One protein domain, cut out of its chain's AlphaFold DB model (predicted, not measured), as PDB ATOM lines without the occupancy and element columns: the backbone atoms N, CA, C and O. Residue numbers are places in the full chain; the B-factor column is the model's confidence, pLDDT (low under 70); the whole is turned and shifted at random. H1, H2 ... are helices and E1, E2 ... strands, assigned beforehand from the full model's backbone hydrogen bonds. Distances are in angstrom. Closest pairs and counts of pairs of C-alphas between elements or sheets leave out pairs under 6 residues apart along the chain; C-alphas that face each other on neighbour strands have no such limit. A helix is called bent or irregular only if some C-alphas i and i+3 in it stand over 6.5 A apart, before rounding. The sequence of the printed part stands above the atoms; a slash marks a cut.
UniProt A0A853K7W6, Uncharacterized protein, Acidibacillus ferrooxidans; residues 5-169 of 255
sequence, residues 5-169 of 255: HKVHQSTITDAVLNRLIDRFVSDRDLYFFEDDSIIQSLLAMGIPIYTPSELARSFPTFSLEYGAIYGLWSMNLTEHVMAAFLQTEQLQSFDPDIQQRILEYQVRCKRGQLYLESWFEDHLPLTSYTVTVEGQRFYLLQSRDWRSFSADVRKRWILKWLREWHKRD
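AT A GLANCE: This is residues 5 to 169 of the 255 residues of an uncharacterized protein of Acidibacillus ferrooxidans (UniProt A0A853K7W6). Helix H6 is sandwiched between strand E3 of the two-stranded sheet E3 E4 and strand E6 of the three-stranded sheet E5 E7 E6. Toward one end of the domain H8 meets H1 about perpendicular with the hairpin E1 E2 at the tip; H2 lies at the opposite end, and H3 packs with its first residues on the beginning of E4. The printed part has 165 residues with eight named helices and seven named strands, in the order E1 E2 H1 E3 H2 H3 H4 E4 H5 H6 E5 E6 E7 H7 H8, and its class is mixed, helices and strands. The three sheets are antiparallel. The whole is compact, with a radius of gyration of the C-alphas of 16.2 A and spans of 46 by 35 by 28 A.

IN THESE COORDINATES: Find C-alpha 5 at (2.369, 1.305, -66.780), where E1, residues 5 to 7, begins; E2, 10 to 13, and H1, 14 to 22, follow. E3, 28 to 33, is 15.9 A long. Next come H2, 36 to 44, H3, 52 to 61, and H4, 66 to 69. H3 is irregular: C-alphas 57 and 60 are 7.1 A apart. E4, 82 to 87, is 16.6 A long, and H5, 88 to 92, follows. H6, 96 to 108, starts at (-2.518, 18.321, -29.736) and runs 18.4 A. Then read E5, 114 to 116, E6, 130 to 133, E7, 136 to 140, and H7, 143 to 148. H8, 151 to 169, runs 27.4 A to C-alpha 169 at (1.020, 20.581, -64.235).

HOW THE PARTS SIT: In the hairpin E1 and E2, N 5 and O 12 are 2.8 A apart, within hydrogen-bond range. H8 touches H1 with residues 154 to 158 alone, closest at the C-alphas of Ile 21 and Arg 154, 6.4 A, their lines about perpendicular at 87 degrees. Across E3 and E4, look for N 31 and O 84 at 2.9 A. The closest C-alphas of E3 and H6 are Phe 33 and Tyr 105, 6.6 A. H6 is on the sheet E5 E7 E6, two layers with a helix on one face, over E6 at a height of 8.1 A, slantwise to the strands at 55 degrees to E6 on the local plane. There N 115 and O 139 pair E5 with E7 at 2.9 A, and N 138 and O 131 pair the hairpin E6 and E7 at 2.8 A. H2 and H5 are each close to H6 but not clearly touching, as H4 is to H1 and H7 to H8. Every O i to N i+4 pair is within range in H1, H2, H5, H6, H7 and H8, but 4 of 6 in H3; H4 is too short for one.

THE WHOLE: The C-alphas of Gln 9 and Ala 44 are farthest apart, 48.6 A. The printed part has no cut. The links H4 to E4 and E5 to E6 are long. Mean pLDDT of the printed part is 79.9; residues 57 to 81 are among the 36 under 70.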
ATOM      1  N   HIS A   5       3.639   0.672 -67.132       78.50
ATOM      2  CA  HIS A   5       2.369   1.305 -66.780       78.50
ATOM      3  C   HIS A   5       2.268   2.634 -67.507       78.50
ATOM      4  O   HIS A   5       3.231   3.403 -67.537       78.50
ATOM      5  N   LYS A   6       1.098   2.918 -68.077       77.06
ATOM      6  CA  LYS A   6       0.812   4.210 -68.696       77.06
ATOM      7  C   LYS A   6       0.220   5.160 -67.653       77.06
ATOM      8  O   LYS A   6      -0.762   4.826 -66.985       77.06
ATOM      9  N   VAL A   7       0.812   6.342 -67.528       74.31
ATOM     10  CA  VAL A   7       0.340   7.446 -66.688       74.31
ATOM     11  C   VAL A   7       0.243   8.675 -67.585       74.31
ATOM     12  O   VAL A   7       1.256   9.271 -67.926       74.31
ATOM     13  N   HIS A   8      -0.973   9.034 -68.004       74.06
ATOM     14  CA  HIS A   8      -1.195  10.069 -69.020       74.06
ATOM     15  C   HIS A   8      -0.434   9.754 -70.332       74.06
ATOM     16  O   HIS A   8      -0.605   8.668 -70.895       74.06
ATOM     17  N   GLN A   9       0.402  10.675 -70.817       67.38
ATOM     18  CA  GLN A   9       1.302  10.488 -71.962       67.38
ATOM     19  C   GLN A   9       2.637   9.830 -71.575       67.38
ATOM     20  O   GLN A   9       3.422   9.485 -72.454       67.38
ATOM     21  N   SER A  10       2.872   9.606 -70.280       65.19
ATOM     22  CA  SER A  10       4.115   9.054 -69.757       65.19
ATOM     23  C   SER A  10       4.041   7.542 -69.532       65.19
ATOM     24  O   SER A  10       2.969   6.970 -69.298       65.19
ATOM     25  N   THR A  11       5.195   6.877 -69.544       71.69
ATOM     26  CA  THR A  11       5.328   5.467 -69.162       71.69
ATOM     27  C   THR A  11       6.288   5.286 -67.990       71.69
ATOM     28  O   THR A  11       7.301   5.973 -67.868       71.69
ATOM     29  N   ILE A  12       5.958   4.346 -67.104       76.56
ATOM     30  CA  ILE A  12       6.778   3.977 -65.949       76.56
ATOM     31  C   ILE A  12       6.994   2.465 -65.929       76.56
ATOM     32  O   ILE A  12       6.052   1.685 -66.079       76.56
ATOM     33  N   THR A  13       8.240   2.027 -65.762       80.31
ATOM     34  CA  THR A  13       8.552   0.596 -65.631       80.31
ATOM     35  C   THR A  13       8.317   0.116 -64.200       80.31
ATOM     36  O   THR A  13       8.432   0.903 -63.261       80.31
ATOM     37  N   ASP A  14       8.064  -1.181 -64.006       83.38
ATOM     38  CA  ASP A  14       7.957  -1.767 -62.656       83.38
ATOM     39  C   ASP A  14       9.186  -1.471 -61.775       83.38
ATOM     40  O   ASP A  14       9.044  -1.228 -60.582       83.38
ATOM     41  N   ALA A  15      10.395  -1.441 -62.348       79.38
ATOM     42  CA  ALA A  15      11.612  -1.153 -61.589       79.38
ATOM     43  C   ALA A  15      11.623   0.281 -61.027       79.38
ATOM     44  O   ALA A  15      12.023   0.489 -59.884       79.38
ATOM     45  N   VAL A  16      11.165   1.260 -61.814       77.06
ATOM     46  CA  VAL A  16      11.022   2.656 -61.365       77.06
ATOM     47  C   VAL A  16       9.916   2.764 -60.332       77.06
ATOM     48  O   VAL A  16      10.104   3.378 -59.289       77.06
ATOM     49  N   LEU A  17       8.783   2.122 -60.601       83.69
ATOM     50  CA  LEU A  17       7.628   2.131 -59.718       83.69
ATOM     51  C   LEU A  17       7.956   1.544 -58.342       83.69
ATOM     52  O   LEU A  17       7.618   2.154 -57.336       83.69
ATOM     53  N   ASN A  18       8.684   0.429 -58.285       85.88
ATOM     54  CA  ASN A  18       9.126  -0.162 -57.022       85.88
ATOM     55  C   ASN A  18      10.092   0.763 -56.267       85.88
ATOM     56  O   ASN A  18       9.929   0.957 -55.069       85.88
ATOM     57  N   ARG A  19      11.026   1.427 -56.963       81.50
ATOM     58  CA  ARG A  19      11.898   2.434 -56.329       81.50
ATOM     59  C   ARG A  19      11.119   3.622 -55.767       81.50
ATOM     60  O   ARG A  19      11.479   4.119 -54.704       81.50
ATOM     61  N   LEU A  20      10.084   4.082 -56.475       82.19
ATOM     62  CA  LEU A  20       9.191   5.123 -55.967       82.19
ATOM     63  C   LEU A  20       8.455   4.627 -54.726       82.19
ATOM     64  O   LEU A  20       8.450   5.334 -53.730       82.19
ATOM     65  N   ILE A  21       7.901   3.412 -54.757       88.38
ATOM     66  CA  ILE A  21       7.211   2.801 -53.613       88.38
ATOM     67  C   ILE A  21       8.118   2.752 -52.377       88.38
ATOM     68  O   ILE A  21       7.682   3.126 -51.289       88.38
ATOM     69  N   ASP A  22       9.371   2.333 -52.542       85.69
ATOM     70  CA  ASP A  22      10.330   2.186 -51.441       85.69
ATOM     71  C   ASP A  22      10.735   3.526 -50.805       85.69
ATOM     72  O   ASP A  22      11.195   3.551 -49.667       85.69
ATOM     73  N   ARG A  23      10.570   4.639 -51.531       82.62
ATOM     74  CA  ARG A  23      11.013   5.990 -51.141       82.62
ATOM     75  C   ARG A  23       9.884   7.017 -51.169       82.62
ATOM     76  O   ARG A  23      10.136   8.202 -51.375       82.62
ATOM     77  N   PHE A  24       8.632   6.570 -51.112       84.50
ATOM     78  CA  PHE A  24       7.495   7.479 -51.236       84.50
ATOM     79  C   PHE A  24       7.217   8.207 -49.922       84.50
ATOM     80  O   PHE A  24       6.986   9.415 -49.930       84.50
ATOM     81  N   VAL A  25       7.268   7.462 -48.812       85.44
ATOM     82  CA  VAL A  25       6.965   7.943 -47.462       85.44
ATOM     83  C   VAL A  25       8.163   7.694 -46.552       85.44
ATOM     84  O   VAL A  25       8.424   6.555 -46.145       85.44
ATOM     85  N   SER A  26       8.854   8.777 -46.212       81.75
ATOM     86  CA  SER A  26      10.017   8.749 -45.329       81.75
ATOM     87  C   SER A  26       9.609   8.655 -43.860       81.75
ATOM     88  O   SER A  26       8.505   9.044 -43.478       81.75
ATOM     89  N   ASP A  27      10.524   8.176 -43.014       81.25
ATOM     90  CA  ASP A  27      10.358   8.198 -41.553       81.25
ATOM     91  C   ASP A  27      10.476   9.624 -40.975       81.25
ATOM     92  O   ASP A  27      10.055   9.881 -39.846       81.25
ATOM     93  N   ARG A  28      11.033  10.559 -41.756       81.94
ATOM     94  CA  ARG A  28      11.136  11.985 -41.428       81.94
ATOM     95  C   ARG A  28      10.587  12.823 -42.575       81.94
ATOM     96  O   ARG A  28      10.961  12.594 -43.720       81.94
ATOM     97  N   ASP A  29       9.771  13.821 -42.281       80.88
ATOM     98  CA  ASP A  29       9.266  14.741 -43.305       80.88
ATOM     99  C   ASP A  29       9.671  16.179 -42.987       80.88
ATOM    100  O   ASP A  29       9.979  16.520 -41.840       80.88
ATOM    101  N   LEU A  30       9.731  17.007 -44.025       82.50
ATOM    102  CA  LEU A  30      10.010  18.427 -43.895       82.50
ATOM    103  C   LEU A  30       8.697  19.159 -43.632       82.50
ATOM    104  O   LEU A  30       7.851  19.274 -44.518       82.50
ATOM    105  N   TYR A  31       8.554  19.675 -42.419       86.38
ATOM    106  CA  TYR A  31       7.422  20.496 -42.020       86.38
ATOM    107  C   TYR A  31       7.799  21.969 -42.089       86.38
ATOM    108  O   TYR A  31       8.950  22.346 -41.886       86.38
ATOM    109  N   PHE A  32       6.795  22.782 -42.375       85.94
ATOM    110  CA  PHE A  32       6.868  24.221 -42.573       85.94
ATOM    111  C   PHE A  32       5.994  24.927 -41.544       85.94
ATOM    112  O   PHE A  32       4.935  24.405 -41.177       85.94
ATOM    113  N   PHE A  33       6.433  26.103 -41.103       86.00
ATOM    114  CA  PHE A  33       5.778  26.871 -40.054       86.00
ATOM    115  C   PHE A  33       6.010  28.371 -40.262       86.00
ATOM    116  O   PHE A  33       7.092  28.791 -40.669       86.00
ATOM    117  N   GLU A  34       5.011  29.168 -39.898       83.12
ATOM    118  CA  GLU A  34       5.107  30.634 -39.770       83.12
ATOM    119  C   GLU A  34       4.940  31.099 -38.318       83.12
ATOM    120  O   GLU A  34       5.062  32.281 -38.017       83.12
ATOM    121  N   ASP A  35       4.614  30.180 -37.412       84.56
ATOM    122  CA  ASP A  35       4.154  30.534 -36.080       84.56
ATOM    123  C   ASP A  35       5.264  30.475 -35.027       84.56
ATOM    124  O   ASP A  35       5.813  29.404 -34.748       84.56
ATOM    125  N   ASP A  36       5.524  31.611 -34.380       86.50
ATOM    126  CA  ASP A  36       6.560  31.743 -33.352       86.50
ATOM    127  C   ASP A  36       6.388  30.754 -32.194       86.50
ATOM    128  O   ASP A  36       7.376  30.240 -31.675       86.50
ATOM    129  N   SER A  37       5.156  30.417 -31.797       88.25
ATOM    130  CA  SER A  37       4.931  29.457 -30.705       88.25
ATOM    131  C   SER A  37       5.362  28.036 -31.080       88.25
ATOM    132  O   SER A  37       5.915  27.310 -30.250       88.25
ATOM    133  N   ILE A  38       5.177  27.652 -32.347       87.62
ATOM    134  CA  ILE A  38       5.631  26.361 -32.875       87.62
ATOM    135  C   ILE A  38       7.160  26.351 -32.944       87.62
ATOM    136  O   ILE A  38       7.792  25.391 -32.507       87.62
ATOM    137  N   ILE A  39       7.755  27.450 -33.418       87.69
ATOM    138  CA  ILE A  39       9.210  27.640 -33.488       87.69
ATOM    139  C   ILE A  39       9.839  27.518 -32.094       87.69
ATOM    140  O   ILE A  39      10.781  26.750 -31.915       87.69
ATOM    141  N   GLN A  40       9.305  28.208 -31.083       88.75
ATOM    142  CA  GLN A  40       9.833  28.112 -29.717       88.75
ATOM    143  C   GLN A  40       9.706  26.694 -29.147       88.75
ATOM    144  O   GLN A  40      10.628  26.214 -28.488       88.75
ATOM    145  N   SER A  41       8.607  25.996 -29.446       87.69
ATOM    146  CA  SER A  41       8.403  24.608 -29.012       87.69
ATOM    147  C   SER A  41       9.431  23.661 -29.643       87.69
ATOM    148  O   SER A  41      10.039  22.848 -28.952       87.69
ATOM    149  N   LEU A  42       9.696  23.819 -30.943       86.00
ATOM    150  CA  LEU A  42      10.732  23.076 -31.666       86.00
ATOM    151  C   LEU A  42      12.130  23.328 -31.081       86.00
ATOM    152  O   LEU A  42      12.873  22.376 -30.828       86.00
ATOM    153  N   LEU A  43      12.474  24.592 -30.812       86.50
ATOM    154  CA  LEU A  43      13.757  24.960 -30.204       86.50
ATOM    155  C   LEU A  43      13.913  24.380 -28.794       86.50
ATOM    156  O   LEU A  43      14.982  23.867 -28.465       86.50
ATOM    157  N   ALA A  44      12.855  24.402 -27.977       87.31
ATOM    158  CA  ALA A  44      12.861  23.823 -26.631       87.31
ATOM    159  C   ALA A  44      13.105  22.304 -26.640       87.31
ATOM    160  O   ALA A  44      13.708  21.765 -25.714       87.31
ATOM    161  N   MET A  45      12.693  21.620 -27.710       83.75
ATOM    162  CA  MET A  45      12.952  20.196 -27.938       83.75
ATOM    163  C   MET A  45      14.330  19.917 -28.563       83.75
ATOM    164  O   MET A  45      14.663  18.760 -28.825       83.75
ATOM    165  N   GLY A  46      15.132  20.953 -28.830       83.50
ATOM    166  CA  GLY A  46      16.430  20.825 -29.492       83.50
ATOM    167  C   GLY A  46      16.333  20.450 -30.973       83.50
ATOM    168  O   GLY A  46      17.290  19.912 -31.529       83.50
ATOM    169  N   ILE A  47      15.188  20.699 -31.616       83.75
ATOM    170  CA  ILE A  47      14.979  20.402 -33.033       83.75
ATOM    171  C   ILE A  47      15.545  21.558 -33.872       83.75
ATOM    172  O   ILE A  47      15.120  22.701 -33.690       83.75
ATOM    173  N   PRO A  48      16.484  21.295 -34.804       84.81
ATOM    174  CA  PRO A  48      17.014  22.331 -35.680       84.81
ATOM    175  C   PRO A  48      15.930  22.913 -36.589       84.81
ATOM    176  O   PRO A  48      15.179  22.171 -37.228       84.81
ATOM    177  N   ILE A  49      15.909  24.241 -36.686       85.50
ATOM    178  CA  ILE A  49      15.015  24.993 -37.565       85.50
ATOM    179  C   ILE A  49      15.855  25.626 -38.666       85.50
ATOM    180  O   ILE A  49      16.884  26.240 -38.398       85.50
ATOM    181  N   TYR A  50      15.402  25.467 -39.900       83.44
ATOM    182  CA  TYR A  50      15.992  26.067 -41.081       83.44
ATOM    183  C   TYR A  50      15.254  27.356 -41.407       83.44
ATOM    184  O   TYR A  50      14.035  27.352 -41.606       83.44
ATOM    185  N   THR A  51      16.008  28.442 -41.531       83.31
ATOM    186  CA  THR A  51      15.516  29.660 -42.175       83.31
ATOM    187  C   THR A  51      15.284  29.438 -43.672       83.31
ATOM    188  O   THR A  51      15.913  28.552 -44.262       83.31
ATOM    189  N   PRO A  52      14.461  30.278 -44.327       78.50
ATOM    190  CA  PRO A  52      14.369  30.370 -45.785       78.50
ATOM    191  C   PRO A  52      15.705  30.200 -46.524       78.50
ATOM    192  O   PRO A  52      15.866  29.336 -47.388       78.50
ATOM    193  N   SER A  53      16.703  30.994 -46.131       74.69
ATOM    194  CA  SER A  53      18.021  31.035 -46.768       74.69
ATOM    195  C   SER A  53      18.842  29.768 -46.522       74.69
ATOM    196  O   SER A  53      19.563  29.311 -47.413       74.69
ATOM    197  N   GLU A  54      18.759  29.188 -45.324       78.44
ATOM    198  CA  GLU A  54      19.454  27.940 -44.989       78.44
ATOM    199  C   GLU A  54      18.830  26.744 -45.695       78.44
ATOM    200  O   GLU A  54      19.559  25.883 -46.198       78.44
ATOM    201  N   LEU A  55      17.499  26.711 -45.783       75.62
ATOM    202  CA  LEU A  55      16.778  25.684 -46.518       75.62
ATOM    203  C   LEU A  55      17.133  25.746 -48.007       75.62
ATOM    204  O   LEU A  55      17.488  24.720 -48.582       75.62
ATOM    205  N   ALA A  56      17.127  26.941 -48.608       70.56
ATOM    206  CA  ALA A  56      17.506  27.143 -50.006       70.56
ATOM    207  C   ALA A  56      18.955  26.708 -50.290       70.56
ATOM    208  O   ALA A  56      19.224  26.058 -51.300       70.56
ATOM    209  N   ARG A  57      19.898  27.007 -49.385       68.69
ATOM    210  CA  ARG A  57      21.311  26.610 -49.527       68.69
ATOM    211  C   ARG A  57      21.527  25.108 -49.356       68.69
ATOM    212  O   ARG A  57      22.383  24.533 -50.020       68.69
ATOM    213  N   SER A  58      20.769  24.484 -48.461       66.62
ATOM    214  CA  SER A  58      20.845  23.043 -48.192       66.62
ATOM    215  C   SER A  58      20.069  22.225 -49.225       66.62
ATOM    216  O   SER A  58      20.252  21.019 -49.337       66.62
ATOM    217  N   PHE A  59      19.229  22.883 -50.023       61.38
ATOM    218  CA  PHE A  59      18.362  22.245 -50.999       61.38
ATOM    219  C   PHE A  59      19.077  21.266 -51.951       61.38
ATOM    220  O   PHE A  59      18.597  20.139 -52.101       61.38
ATOM    221  N   PRO A  60      20.237  21.610 -52.552       55.94
ATOM    222  CA  PRO A  60      20.930  20.714 -53.479       55.94
ATOM    223  C   PRO A  60      21.479  19.440 -52.825       55.94
ATOM    224  O   PRO A  60      21.749  18.469 -53.525       55.94
ATOM    225  N   THR A  61      21.672  19.433 -51.501       54.06
ATOM    226  CA  THR A  61      22.268  18.300 -50.778       54.06
ATOM    227  C   THR A  61      21.225  17.340 -50.217       54.06
ATOM    228  O   THR A  61      21.573  16.242 -49.771       54.06
ATOM    229  N   PHE A  62      19.941  17.692 -50.271       54.94
ATOM    230  CA  PHE A  62      18.897  16.786 -49.835       54.94
ATOM    231  C   PHE A  62      18.601  15.730 -50.914       54.94
ATOM    232  O   PHE A  62      18.033  16.011 -51.967       54.94
ATOM    233  N   SER A  63      18.905  14.466 -50.607       49.28
ATOM    234  CA  SER A  63      18.288  13.318 -51.286       49.28
ATOM    235  C   SER A  63      16.853  13.186 -50.785       49.28
ATOM    236  O   SER A  63      16.553  12.341 -49.944       49.28
ATOM    237  N   LEU A  64      15.980  14.080 -51.232       51.16
ATOM    238  CA  LEU A  64      14.596  14.081 -50.789       51.16
ATOM    239  C   LEU A  64      13.843  12.893 -51.412       51.16
ATOM    240  O   LEU A  64      14.134  12.451 -52.528       51.16
ATOM    241  N   GLU A  65      12.886  12.368 -50.659       56.62
ATOM    242  CA  GLU A  65      12.042  11.228 -51.013       56.62
ATOM    243  C   GLU A  65      10.814  11.682 -51.824       56.62
ATOM    244  O   GLU A  65      10.218  12.729 -51.559       56.62
ATOM    245  N   TYR A  66      10.475  10.929 -52.876       57.38
ATOM    246  CA  TYR A  66       9.724  11.414 -54.044       57.38
ATOM    247  C   TYR A  66       8.304  11.914 -53.737       57.38
ATOM    248  O   TYR A  66       7.783  12.708 -54.509       57.38
ATOM    249  N   GLY A  67       7.667  11.511 -52.635       57.50
ATOM    250  CA  GLY A  67       6.310  11.970 -52.317       57.50
ATOM    251  C   GLY A  67       6.236  13.426 -51.837       57.50
ATOM    252  O   GLY A  67       5.316  14.146 -52.213       57.50
ATOM    253  N   ALA A  68       7.206  13.876 -51.035       56.78
ATOM    254  CA  ALA A  68       7.155  15.180 -50.356       56.78
ATOM    255  C   ALA A  68       7.763  16.338 -51.179       56.78
ATOM    256  O   ALA A  68       7.493  17.516 -50.925       56.78
ATOM    257  N   ILE A  69       8.580  16.020 -52.191       59.94
ATOM    258  CA  ILE A  69       9.341  17.005 -52.987       59.94
ATOM    259  C   ILE A  69       8.481  17.752 -53.989       59.94
ATOM    260  O   ILE A  69       8.724  18.931 -54.251       59.94
ATOM    261  N   TYR A  70       7.547  17.047 -54.625       55.12
ATOM    262  CA  TYR A  70       6.806  17.562 -55.768       55.12
ATOM    263  C   TYR A  70       5.804  18.616 -55.288       55.12
ATOM    264  O   TYR A  70       4.677  18.321 -54.904       55.12
ATOM    265  N   GLY A  71       6.289  19.856 -55.252       55.31
ATOM    266  CA  GLY A  71       5.632  21.032 -54.687       55.31
ATOM    267  C   GLY A  71       6.612  22.012 -54.023       55.31
ATOM    268  O   GLY A  71       6.230  23.133 -53.702       55.31
ATOM    269  N   LEU A  72       7.874  21.613 -53.781       63.12
ATOM    270  CA  LEU A  72       8.905  22.472 -53.162       63.12
ATOM    271  C   LEU A  72       9.417  23.533 -54.102       63.12
ATOM    272  O   LEU A  72       9.612  24.669 -53.692       63.12
ATOM    273  N   TRP A  73       9.461  23.186 -55.375       57.91
ATOM    274  CA  TRP A  73       9.745  24.100 -56.465       57.91
ATOM    275  C   TRP A  73       8.642  25.134 -56.707       57.91
ATOM    276  O   TRP A  73       8.923  26.181 -57.271       57.91
ATOM    277  N   SER A  74       7.401  24.859 -56.286       56.72
ATOM    278  CA  SER A  74       6.276  25.792 -56.438       56.72
ATOM    279  C   SER A  74       6.047  26.672 -55.209       56.72
ATOM    280  O   SER A  74       5.132  27.489 -55.220       56.72
ATOM    281  N   MET A  75       6.823  26.495 -54.135       63.59
ATOM    282  CA  MET A  75       6.742  27.372 -52.968       63.59
ATOM    283  C   MET A  75       7.681  28.555 -53.137       63.59
ATOM    284  O   MET A  75       8.856  28.388 -53.463       63.59
ATOM    285  N   ASN A  76       7.177  29.750 -52.833       66.31
ATOM    286  CA  ASN A  76       8.041  30.897 -52.635       66.31
ATOM    287  C   ASN A  76       8.753  30.761 -51.282       66.31
ATOM    288  O   ASN A  76       8.296  31.266 -50.262       66.31
ATOM    289  N   LEU A  77       9.880  30.048 -51.270       64.62
ATOM    290  CA  LEU A  77      10.666  29.806 -50.056       64.62
ATOM    291  C   LEU A  77      11.251  31.083 -49.438       64.62
ATOM    292  O   LEU A  77      11.799  31.001 -48.349       64.62
ATOM    293  N   THR A  78      11.158  32.238 -50.107       60.44
ATOM    294  CA  THR A  78      11.688  33.517 -49.608       60.44
ATOM    295  C   THR A  78      10.716  34.274 -48.700       60.44
ATOM    296  O   THR A  78      11.131  35.195 -48.000       60.44
ATOM    297  N   GLU A  79       9.448  33.861 -48.642       61.19
ATOM    298  CA  GLU A  79       8.407  34.524 -47.856       61.19
ATOM    299  C   GLU A  79       8.208  33.812 -46.508       61.19
ATOM    300  O   GLU A  79       7.362  32.946 -46.373       61.19
ATOM    301  N   HIS A  80       9.017  34.169 -45.505       60.59
ATOM    302  CA  HIS A  80       8.779  33.935 -44.062       60.59
ATOM    303  C   HIS A  80       8.530  32.503 -43.549       60.59
ATOM    304  O   HIS A  80       8.229  32.332 -42.369       60.59
ATOM    305  N   VAL A  81       8.732  31.470 -44.362       69.94
ATOM    306  CA  VAL A  81       8.497  30.090 -43.927       69.94
ATOM    307  C   VAL A  81       9.753  29.476 -43.303       69.94
ATOM    308  O   VAL A  81      10.772  29.292 -43.969       69.94
ATOM    309  N   MET A  82       9.670  29.113 -42.024       81.94
ATOM    310  CA  MET A  82      10.675  28.289 -41.346       81.94
ATOM    311  C   MET A  82      10.368  26.811 -41.577       81.94
ATOM    312  O   MET A  82       9.205  26.434 -41.719       81.94
ATOM    313  N   ALA A  83      11.389  25.956 -41.586       83.94
ATOM    314  CA  ALA A  83      11.187  24.524 -41.782       83.94
ATOM    315  C   ALA A  83      11.980  23.668 -40.793       83.94
ATOM    316  O   ALA A  83      13.048  24.060 -40.336       83.94
ATOM    317  N   ALA A  84      11.481  22.475 -40.480       84.88
ATOM    318  CA  ALA A  84      12.183  21.494 -39.658       84.88
ATOM    319  C   ALA A  84      11.887  20.076 -40.147       84.88
ATOM    320  O   ALA A  84      10.776  19.774 -40.586       84.88
ATOM    321  N   PHE A  85      12.881  19.194 -40.048       84.38
ATOM    322  CA  PHE A  85      12.658  17.767 -40.255       84.38
ATOM    323  C   PHE A  85      12.101  17.162 -38.975       84.38
ATOM    324  O   PHE A  85      12.785  17.177 -37.950       84.38
ATOM    325  N   LEU A  86      10.895  16.609 -39.052       84.62
ATOM    326  CA  LEU A  86      10.260  15.924 -37.932       84.62
ATOM    327  C   LEU A  86      10.096  14.445 -38.247       84.62
ATOM    328  O   LEU A  86       9.625  14.070 -39.322       84.62
ATOM    329  N   GLN A  87      10.472  13.610 -37.285       85.56
ATOM    330  CA  GLN A  87      10.060  12.215 -37.229       85.56
ATOM    331  C   GLN A  87       8.623  12.112 -36.720       85.56
ATOM    332  O   GLN A  87       8.117  13.015 -36.046       85.56
ATOM    333  N   THR A  88       7.980  10.981 -37.007       81.19
ATOM    334  CA  THR A  88       6.615  10.712 -36.537       81.19
ATOM    335  C   THR A  88       6.514  10.895 -35.028       81.19
ATOM    336  O   THR A  88       5.653  11.639 -34.576       81.19
ATOM    337  N   GLU A  89       7.427  10.291 -34.269       84.50
ATOM    338  CA  GLU A  89       7.491  10.297 -32.805       84.50
ATOM    339  C   GLU A  89       7.620  11.718 -32.244       84.50
ATOM    340  O   GLU A  89       6.979  12.057 -31.252       84.50
ATOM    341  N   GLN A  90       8.396  12.575 -32.918       87.88
ATOM    342  CA  GLN A  90       8.545  13.981 -32.539       87.88
ATOM    343  C   GLN A  90       7.232  14.735 -32.736       87.88
ATOM    344  O   GLN A  90       6.813  15.465 -31.842       87.88
ATOM    345  N   LEU A  91       6.535  14.504 -33.854       87.06
ATOM    346  CA  LEU A  91       5.216  15.093 -34.077       87.06
ATOM    347  C   LEU A  91       4.204  14.655 -32.999       87.06
ATOM    348  O   LEU A  91       3.387  15.468 -32.581       87.06
ATOM    349  N   GLN A  92       4.275  13.403 -32.519       84.56
ATOM    350  CA  GLN A  92       3.375  12.895 -31.466       84.56
ATOM    351  C   GLN A  92       3.643  13.507 -30.086       84.56
ATOM    352  O   GLN A  92       2.789  13.410 -29.209       84.56
ATOM    353  N   SER A  93       4.834  14.068 -29.873       87.50
ATOM    354  CA  SER A  93       5.232  14.632 -28.579       87.50
ATOM    355  C   SER A  93       4.802  16.085 -28.375       87.50
ATOM    356  O   SER A  93       4.914  16.592 -27.261       87.50
ATOM    357  N   PHE A  94       4.299  16.747 -29.422       87.19
ATOM    358  CA  PHE A  94       3.705  18.075 -29.297       87.19
ATOM    359  C   PHE A  94       2.327  18.014 -28.642       87.19
ATOM    360  O   PHE A  94       1.599  17.029 -28.777       87.19
ATOM    361  N   ASP A  95       1.939  19.125 -28.013       88.81
ATOM    362  CA  ASP A  95       0.557  19.331 -27.599       88.81
ATOM    363  C   ASP A  95      -0.390  19.176 -28.807       88.81
ATOM    364  O   ASP A  95      -0.058  19.655 -29.901       88.81
ATOM    365  N   PRO A  96      -1.578  18.559 -28.636       88.75
ATOM    366  CA  PRO A  96      -2.518  18.321 -29.736       88.75
ATOM    367  C   PRO A  96      -2.853  19.579 -30.550       88.75
ATOM    368  O   PRO A  96      -2.955  19.510 -31.774       88.75
ATOM    369  N   ASP A  97      -2.942  20.737 -29.894       89.12
ATOM    370  CA  ASP A  97      -3.212  22.025 -30.541       89.12
ATOM    371  C   ASP A  97      -2.055  22.472 -31.448       89.12
ATOM    372  O   ASP A  97      -2.272  22.954 -32.563       89.12
ATOM    373  N   ILE A  98      -0.805  22.293 -31.003       88.88
ATOM    374  CA  ILE A  98       0.384  22.582 -31.818       88.88
ATOM    375  C   ILE A  98       0.440  21.610 -32.990       88.88
ATOM    376  O   ILE A  98       0.630  22.035 -34.130       88.88
ATOM    377  N   GLN A  99       0.218  20.322 -32.731       89.94
ATOM    378  CA  GLN A  99       0.173  19.313 -33.776       89.94
ATOM    379  C   GLN A  99      -0.864  19.664 -34.848       89.94
ATOM    380  O   GLN A  99      -0.555  19.612 -36.041       89.94
ATOM    381  N   GLN A 100      -2.077  20.043 -34.444       90.69
ATOM    382  CA  GLN A 100      -3.130  20.422 -35.375       90.69
ATOM    383  C   GLN A 100      -2.688  21.607 -36.239       90.69
ATOM    384  O   GLN A 100      -2.748  21.517 -37.462       90.69
ATOM    385  N   ARG A 101      -2.150  22.671 -35.633       90.75
ATOM    386  CA  ARG A 101      -1.676  23.865 -36.357       90.75
ATOM    387  C   ARG A 101      -0.539  23.561 -37.331       90.75
ATOM    388  O   ARG A 101      -0.523  24.109 -38.433       90.75
ATOM    389  N   ILE A 102       0.378  22.660 -36.966       90.31
ATOM    390  CA  ILE A 102       1.422  22.165 -37.875       90.31
ATOM    391  C   ILE A 102       0.778  21.523 -39.111       90.31
ATOM    392  O   ILE A 102       1.131  21.863 -40.242       90.31
ATOM    393  N   LEU A 103      -0.178  20.610 -38.911       90.94
ATOM    394  CA  LEU A 103      -0.839  19.903 -40.009       90.94
ATOM    395  C   LEU A 103      -1.713  20.835 -40.859       90.94
ATOM    396  O   LEU A 103      -1.707  20.719 -42.082       90.94
ATOM    397  N   GLU A 104      -2.414  21.790 -40.246       91.31
ATOM    398  CA  GLU A 104      -3.187  22.816 -40.955       91.31
ATOM    399  C   GLU A 104      -2.286  23.637 -41.878       91.31
ATOM    400  O   GLU A 104      -2.628  23.870 -43.039       91.31
ATOM    401  N   TYR A 105      -1.106  24.029 -41.386       88.81
ATOM    402  CA  TYR A 105      -0.125  24.755 -42.183       88.81
ATOM    403  C   TYR A 105       0.340  23.925 -43.387       88.81
ATOM    404  O   TYR A 105       0.376  24.428 -44.511       88.81
ATOM    405  N   GLN A 106       0.612  22.630 -43.191       87.88
ATOM    406  CA  GLN A 106       0.966  21.733 -44.294       87.88
ATOM    407  C   GLN A 106      -0.134  21.654 -45.362       87.88
ATOM    408  O   GLN A 106       0.171  21.766 -46.551       87.88
ATOM    409  N   VAL A 107      -1.410  21.537 -44.967       88.75
ATOM    410  CA  VAL A 107      -2.536  21.536 -45.920       88.75
ATOM    411  C   VAL A 107      -2.591  22.844 -46.710       88.75
ATOM    412  O   VAL A 107      -2.702  22.798 -47.937       88.75
ATOM    413  N   ARG A 108      -2.459  24.004 -46.050       85.44
ATOM    414  CA  ARG A 108      -2.480  25.318 -46.723       85.44
ATOM    415  C   ARG A 108      -1.362  25.460 -47.752       85.44
ATOM    416  O   ARG A 108      -1.601  25.931 -48.861       85.44
ATOM    417  N   CYS A 109      -0.165  24.976 -47.428       78.44
ATOM    418  CA  CYS A 109       0.961  24.950 -48.360       78.44
ATOM    419  C   CYS A 109       0.851  23.846 -49.425       78.44
ATOM    420  O   CYS A 109       1.720  23.750 -50.292       78.44
ATOM    421  N   LYS A 110      -0.201  23.014 -49.380       79.56
ATOM    422  CA  LYS A 110      -0.400  21.830 -50.229       79.56
ATOM    423  C   LYS A 110       0.775  20.848 -50.128       79.56
ATOM    424  O   LYS A 110       1.217  20.306 -51.142       79.56
ATOM    425  N   ARG A 111       1.286  20.652 -48.906       78.44
ATOM    426  CA  ARG A 111       2.488  19.877 -48.569       78.44
ATOM    427  C   ARG A 111       2.264  18.769 -47.554       78.44
ATOM    428  O   ARG A 111       1.188  18.619 -46.985       78.44
ATOM    429  N   GLY A 112       3.331  17.991 -47.381       80.00
ATOM    430  CA  GLY A 112       3.369  16.802 -46.552       80.00
ATOM    431  C   GLY A 112       2.590  15.647 -47.168       80.00
ATOM    432  O   GLY A 112       1.990  15.743 -48.240       80.00
ATOM    433  N   GLN A 113       2.587  14.534 -46.450       86.31
ATOM    434  CA  GLN A 113       1.842  13.332 -46.809       86.31
ATOM    435  C   GLN A 113       0.375  13.408 -46.354       86.31
ATOM    436  O   GLN A 113      -0.140  12.477 -45.743       86.31
ATOM    437  N   LEU A 114      -0.300  14.534 -46.610       88.69
ATOM    438  CA  LEU A 114      -1.685  14.778 -46.202       88.69
ATOM    439  C   LEU A 114      -2.652  14.531 -47.359       88.69
ATOM    440  O   LEU A 114      -2.591  15.187 -48.399       88.69
ATOM    441  N   TYR A 115      -3.573  13.593 -47.159       88.56
ATOM    442  CA  TYR A 115      -4.490  13.127 -48.194       88.56
ATOM    443  C   TYR A 115      -5.939  13.176 -47.719       88.56
ATOM    444  O   TYR A 115      -6.234  12.911 -46.557       88.56
ATOM    445  N   LEU A 116      -6.857  13.497 -48.633       88.88
ATOM    446  CA  LEU A 116      -8.293  13.373 -48.374       88.88
ATOM    447  C   LEU A 116      -8.669  11.910 -48.134       88.88
ATOM    448  O   LEU A 116      -8.035  11.008 -48.679       88.88
ATOM    449  N   GLU A 117      -9.763  11.686 -47.406       84.38
ATOM    450  CA  GLU A 117     -10.321  10.348 -47.152       84.38
ATOM    451  C   GLU A 117     -10.467   9.503 -48.424       84.38
ATOM    452  O   GLU A 117     -10.149   8.322 -48.426       84.38
ATOM    453  N   SER A 118     -10.827  10.134 -49.545       85.81
ATOM    454  CA  SER A 118     -10.975   9.492 -50.859       85.81
ATOM    455  C   SER A 118      -9.695   8.853 -51.419       85.81
ATOM    456  O   SER A 118      -9.726   8.207 -52.473       85.81
ATOM    457  N   TRP A 119      -8.542   9.062 -50.782       87.31
ATOM    458  CA  TRP A 119      -7.301   8.354 -51.090       87.31
ATOM    459  C   TRP A 119      -7.206   6.979 -50.455       87.31
ATOM    460  O   TRP A 119      -6.535   6.117 -51.018       87.31
ATOM    461  N   PHE A 120      -7.891   6.771 -49.339       83.50
ATOM    462  CA  PHE A 120      -7.842   5.538 -48.586       83.50
ATOM    463  C   PHE A 120      -8.971   4.623 -49.055       83.50
ATOM    464  O   PHE A 120     -10.130   5.017 -49.121       83.50
ATOM    465  N   GLU A 121      -8.615   3.399 -49.438       79.19
ATOM    466  CA  GLU A 121      -9.602   2.345 -49.678       79.19
ATOM    467  C   GLU A 121     -10.186   1.916 -48.315       79.19
ATOM    468  O   GLU A 121      -9.450   1.910 -47.329       79.19
ATOM    469  N   ASP A 122     -11.469   1.529 -48.248       69.31
ATOM    470  CA  ASP A 122     -12.246   1.303 -47.000       69.31
ATOM    471  C   ASP A 122     -11.598   0.370 -45.949       69.31
ATOM    472  O   ASP A 122     -12.022   0.318 -44.798       69.31
ATOM    473  N   HIS A 123     -10.586  -0.401 -46.343       67.44
ATOM    474  CA  HIS A 123      -9.894  -1.393 -45.521       67.44
ATOM    475  C   HIS A 123      -8.471  -0.983 -45.118       67.44
ATOM    476  O   HIS A 123      -7.768  -1.773 -44.484       67.44
ATOM    477  N   LEU A 124      -8.004   0.205 -45.510       73.06
ATOM    478  CA  LEU A 124      -6.687   0.679 -45.104       73.06
ATOM    479  C   LEU A 124      -6.752   1.240 -43.683       73.06
ATOM    480  O   LEU A 124      -7.682   1.985 -43.369       73.06
ATOM    481  N   PRO A 125      -5.776   0.915 -42.817       65.44
ATOM    482  CA  PRO A 125      -5.697   1.531 -41.506       65.44
ATOM    483  C   PRO A 125      -5.504   3.037 -41.691       65.44
ATOM    484  O   PRO A 125      -4.448   3.500 -42.124       65.44
ATOM    485  N   LEU A 126      -6.558   3.799 -41.403       64.44
ATOM    486  CA  LEU A 126      -6.481   5.245 -41.303       64.44
ATOM    487  C   LEU A 126      -5.662   5.566 -40.054       64.44
ATOM    488  O   LEU A 126      -6.000   5.166 -38.939       64.44
ATOM    489  N   THR A 127      -4.555   6.264 -40.255       64.75
ATOM    490  CA  THR A 127      -3.687   6.752 -39.187       64.75
ATOM    491  C   THR A 127      -4.423   7.611 -38.177       64.75
ATOM    492  O   THR A 127      -5.377   8.313 -38.507       64.75
ATOM    493  N   SER A 128      -3.867   7.660 -36.968       63.59
ATOM    494  CA  SER A 128      -4.354   8.437 -35.825       63.59
ATOM    495  C   SER A 128      -4.429   9.951 -36.058       63.59
ATOM    496  O   SER A 128      -5.113  10.637 -35.302       63.59
ATOM    497  N   TYR A 129      -3.728  10.488 -37.064       81.44
ATOM    498  CA  TYR A 129      -3.614  11.931 -37.265       81.44
ATOM    499  C   TYR A 129      -4.475  12.425 -38.406       81.44
ATOM    500  O   TYR A 129      -4.265  12.091 -39.576       81.44
ATOM    501  N   THR A 130      -5.422  13.274 -38.029       88.19
ATOM    502  CA  THR A 130      -6.315  13.943 -38.957       88.19
ATOM    503  C   THR A 130      -6.359  15.422 -38.666       88.19
ATOM    504  O   THR A 130      -6.317  15.820 -37.505       88.19
ATOM    505  N   VAL A 131      -6.519  16.216 -39.712       91.38
ATOM    506  CA  VAL A 131      -6.735  17.654 -39.609       91.38
ATOM    507  C   VAL A 131      -7.915  18.043 -40.484       91.38
ATOM    508  O   VAL A 131      -8.086  17.493 -41.573       91.38
ATOM    509  N   THR A 132      -8.744  18.969 -40.009       91.00
ATOM    510  CA  THR A 132      -9.867  19.496 -40.785       91.00
ATOM    511  C   THR A 132      -9.556  20.923 -41.196       91.00
ATOM    512  O   THR A 132      -9.400  21.789 -40.342       91.00
ATOM    513  N   VAL A 133      -9.493  21.175 -42.501       89.94
ATOM    514  CA  VAL A 133      -9.259  22.506 -43.075       89.94
ATOM    515  C   VAL A 133     -10.384  22.785 -44.059       89.94
ATOM    516  O   VAL A 133     -10.682  21.942 -44.900       89.94
ATOM    517  N   GLU A 134     -11.052  23.933 -43.915       90.12
ATOM    518  CA  GLU A 134     -12.155  24.353 -44.803       90.12
ATOM    519  C   GLU A 134     -13.278  23.299 -44.934       90.12
ATOM    520  O   GLU A 134     -13.867  23.097 -45.993       90.12
ATOM    521  N   GLY A 135     -13.573  22.588 -43.839       89.12
ATOM    522  CA  GLY A 135     -14.601  21.541 -43.803       89.12
ATOM    523  C   GLY A 135     -14.194  20.214 -44.453       89.12
ATOM    524  O   GLY A 135     -14.993  19.280 -44.467       89.12
ATOM    525  N   GLN A 136     -12.961  20.093 -44.951       91.19
ATOM    526  CA  GLN A 136     -12.414  18.854 -45.494       91.19
ATOM    527  C   GLN A 136     -11.472  18.189 -44.497       91.19
ATOM    528  O   GLN A 136     -10.599  18.839 -43.921       91.19
ATOM    529  N   ARG A 137     -11.636  16.876 -44.312       90.50
ATOM    530  CA  ARG A 137     -10.779  16.073 -43.439       90.50
ATOM    531  C   ARG A 137      -9.616  15.479 -44.226       90.50
ATOM    532  O   ARG A 137      -9.816  14.758 -45.205       90.50
ATOM    533  N   PHE A 138      -8.410  15.756 -43.753       91.19
ATOM    534  CA  PHE A 138      -7.157  15.226 -44.269       91.19
ATOM    535  C   PHE A 138      -6.555  14.245 -43.268       91.19
ATOM    536  O   PHE A 138      -6.659  14.437 -42.056       91.19
ATOM    537  N   TYR A 139      -5.895  13.222 -43.790       90.06
ATOM    538  CA  TYR A 139      -5.209  12.175 -43.045       90.06
ATOM    539  C   TYR A 139      -3.723  12.212 -43.389       90.06
ATOM    540  O   TYR A 139      -3.358  12.290 -44.565       90.06
ATOM    541  N   LEU A 140      -2.871  12.163 -42.367       88.81
ATOM    542  CA  LEU A 140      -1.422  12.123 -42.547       88.81
ATOM    543  C   LEU A 140      -0.958  10.681 -42.783       88.81
ATOM    544  O   LEU A 140      -0.914   9.888 -41.850       88.81
ATOM    545  N   LEU A 141      -0.537  10.350 -43.999       88.25
ATOM    546  CA  LEU A 141       0.086   9.067 -44.315       88.25
ATOM    547  C   LEU A 141       1.516   9.010 -43.748       88.25
ATOM    548  O   LEU A 141       2.396   9.743 -44.197       88.25
ATOM    549  N   GLN A 142       1.765   8.111 -42.794       85.75
ATOM    550  CA  GLN A 142       3.084   7.930 -42.175       85.75
ATOM    551  C   GLN A 142       3.791   6.680 -42.714       85.75
ATOM    552  O   GLN A 142       3.164   5.781 -43.282       85.75
ATOM    553  N   SER A 143       5.117   6.600 -42.534       85.69
ATOM    554  CA  SER A 143       5.910   5.483 -43.079       85.69
ATOM    555  C   SER A 143       5.490   4.130 -42.495       85.69
ATOM    556  O   SER A 143       5.434   3.132 -43.213       85.69
ATOM    557  N   ARG A 144       5.103   4.106 -41.211       85.88
ATOM    558  CA  ARG A 144       4.467   2.962 -40.536       85.88
ATOM    559  C   ARG A 144       3.320   2.381 -41.366       85.88
ATOM    560  O   ARG A 144       3.303   1.186 -41.659       85.88
ATOM    561  N   ASP A 145       2.379   3.231 -41.744       86.88
ATOM    562  CA  ASP A 145       1.128   2.822 -42.379       86.88
ATOM    563  C   ASP A 145       1.386   2.449 -43.826       86.88
ATOM    564  O   ASP A 145       0.957   1.388 -44.278       86.88
ATOM    565  N   TRP A 146       2.226   3.231 -44.505       89.69
ATOM    566  CA  TRP A 146       2.712   2.912 -45.840       89.69
ATOM    567  C   TRP A 146       3.339   1.516 -45.915       89.69
ATOM    568  O   TRP A 146       3.014   0.735 -46.807       89.69
ATOM    569  N   ARG A 147       4.204   1.163 -44.957       88.69
ATOM    570  CA  ARG A 147       4.839  -0.164 -44.883       88.69
ATOM    571  C   ARG A 147       3.840  -1.281 -44.581       88.69
ATOM    572  O   ARG A 147       4.062  -2.405 -45.028       88.69
ATOM    573  N   SER A 148       2.757  -0.982 -43.862       89.12
ATOM    574  CA  SER A 148       1.684  -1.945 -43.584       89.12
ATOM    575  C   SER A 148       0.817  -2.251 -44.812       89.12
ATOM    576  O   SER A 148       0.211  -3.319 -44.892       89.12
ATOM    577  N   PHE A 149       0.778  -1.345 -45.794       89.94
ATOM    578  CA  PHE A 149      -0.011  -1.534 -47.004       89.94
ATOM    579  C   PHE A 149       0.560  -2.657 -47.881       89.94
ATOM    580  O   PHE A 149       1.778  -2.815 -48.062       89.94
ATOM    581  N   SER A 150      -0.339  -3.419 -48.511       91.25
ATOM    582  CA  SER A 150       0.053  -4.436 -49.487       91.25
ATOM    583  C   SER A 150       0.797  -3.805 -50.672       91.25
ATOM    584  O   SER A 150       0.655  -2.614 -50.969       91.25
ATOM    585  N   ALA A 151       1.608  -4.604 -51.369       91.12
ATOM    586  CA  ALA A 151       2.340  -4.133 -52.546       91.12
ATOM    587  C   ALA A 151       1.392  -3.569 -53.623       91.12
ATOM    588  O   ALA A 151       1.687  -2.537 -54.223       91.12
ATOM    589  N   ASP A 152       0.226  -4.195 -53.808       91.31
ATOM    590  CA  ASP A 152      -0.781  -3.747 -54.771       91.31
ATOM    591  C   ASP A 152      -1.402  -2.403 -54.385       91.31
ATOM    592  O   ASP A 152      -1.578  -1.546 -55.252       91.31
ATOM    593  N   VAL A 153      -1.688  -2.186 -53.096       90.94
ATOM    594  CA  VAL A 153      -2.189  -0.896 -52.593       90.94
ATOM    595  C   VAL A 153      -1.150   0.193 -52.832       90.94
ATOM    596  O   VAL A 153      -1.469   1.213 -53.440       90.94
ATOM    597  N   ARG A 154       0.110  -0.037 -52.440       91.69
ATOM    598  CA  ARG A 154       1.198   0.928 -52.665       91.69
ATOM    599  C   ARG A 154       1.366   1.247 -54.149       91.69
ATOM    600  O   ARG A 154       1.461   2.412 -54.525       91.69
ATOM    601  N   LYS A 155       1.308   0.233 -55.015       91.88
ATOM    602  CA  LYS A 155       1.367   0.399 -56.473       91.88
ATOM    603  C   LYS A 155       0.221   1.262 -57.003       91.88
ATOM    604  O   LYS A 155       0.469   2.213 -57.747       91.88
ATOM    605  N   ARG A 156      -1.026   0.964 -56.617       90.81
ATOM    606  CA  ARG A 156      -2.202   1.762 -57.004       90.81
ATOM    607  C   ARG A 156      -2.098   3.199 -56.502       90.81
ATOM    608  O   ARG A 156      -2.411   4.116 -57.260       90.81
ATOM    609  N   TRP A 157      -1.609   3.389 -55.278       91.00
ATOM    610  CA  TRP A 157      -1.413   4.701 -54.670       91.00
ATOM    611  C   TRP A 157      -0.432   5.556 -55.468       91.00
ATOM    612  O   TRP A 157      -0.790   6.659 -55.873       91.00
ATOM    613  N   ILE A 158       0.766   5.038 -55.778       89.00
ATOM    614  CA  ILE A 158       1.756   5.773 -56.584       89.00
ATOM    615  C   ILE A 158       1.193   6.114 -57.963       89.00
ATOM    616  O   ILE A 158       1.318   7.245 -58.418       89.00
ATOM    617  N   LEU A 159       0.521   5.171 -58.629       89.12
ATOM    618  CA  LEU A 159      -0.071   5.439 -59.942       89.12
ATOM    619  C   LEU A 159      -1.176   6.503 -59.876       89.12
ATOM    620  O   LEU A 159      -1.281   7.319 -60.790       89.12
ATOM    621  N   LYS A 160      -1.993   6.523 -58.816       89.12
ATOM    622  CA  LYS A 160      -2.983   7.584 -58.574       89.12
ATOM    623  C   LYS A 160      -2.291   8.924 -58.313       89.12
ATOM    624  O   LYS A 160      -2.650   9.911 -58.946       89.12
ATOM    625  N   TRP A 161      -1.264   8.941 -57.466       87.00
ATOM    626  CA  TRP A 161      -0.445  10.117 -57.162       87.00
ATOM    627  C   TRP A 161       0.190  10.737 -58.406       87.00
ATOM    628  O   TRP A 161       0.018  11.929 -58.637       87.00
ATOM    629  N   LEU A 162       0.809   9.932 -59.273       81.50
ATOM    630  CA  LEU A 162       1.405  10.427 -60.516       81.50
ATOM    631  C   LEU A 162       0.360  11.040 -61.468       81.50
ATOM    632  O   LEU A 162       0.644  12.034 -62.131       81.50
ATOM    633  N   ARG A 163      -0.857  10.478 -61.536       83.50
ATOM    634  CA  ARG A 163      -1.952  11.040 -62.353       83.50
ATOM    635  C   ARG A 163      -2.435  12.382 -61.812       83.50
ATOM    636  O   ARG A 163      -2.632  13.309 -62.587       83.50
ATOM    637  N   GLU A 164      -2.632  12.477 -60.501       80.38
ATOM    638  CA  GLU A 164      -3.065  13.719 -59.851       80.38
ATOM    639  C   GLU A 164      -1.987  14.804 -59.927       80.38
ATOM    640  O   GLU A 164      -2.315  15.979 -60.067       80.38
ATOM    641  N   TRP A 165      -0.707  14.424 -59.900       73.75
ATOM    642  CA  TRP A 165       0.390  15.358 -60.126       73.75
ATOM    643  C   TRP A 165       0.390  15.912 -61.557       73.75
ATOM    644  O   TRP A 165       0.436  17.126 -61.729       73.75
ATOM    645  N   HIS A 166       0.229  15.058 -62.574       69.75
ATOM    646  CA  HIS A 166       0.128  15.510 -63.969       69.75
ATOM    647  C   HIS A 166      -1.027  16.500 -64.194       69.75
ATOM    648  O   HIS A 166      -0.810  17.532 -64.817       69.75
ATOM    649  N   LYS A 167      -2.210  16.258 -63.612       70.31
ATOM    650  CA  LYS A 167      -3.347  17.198 -63.695       70.31
ATOM    651  C   LYS A 167      -3.035  18.592 -63.139       70.31
ATOM    652  O   LYS A 167      -3.648  19.566 -63.559       70.31
ATOM    653  N   ARG A 168      -2.128  18.698 -62.159       63.97
ATOM    654  CA  ARG A 168      -1.713  19.989 -61.580       63.97
ATOM    655  C   ARG A 168      -0.757  20.753 -62.498       63.97
ATOM    656  O   ARG A 168      -0.729  21.976 -62.424       63.97
ATOM    657  N   ASP A 169       0.003  20.038 -63.324       56.69
ATOM    658  CA  ASP A 169       1.020  20.581 -64.235       56.69
ATOM    659  C   ASP A 169       0.458  20.886 -65.639       56.69
ATOM    660  O   ASP A 169       1.051  21.645 -66.398       56.69
TER     661      ASP A 169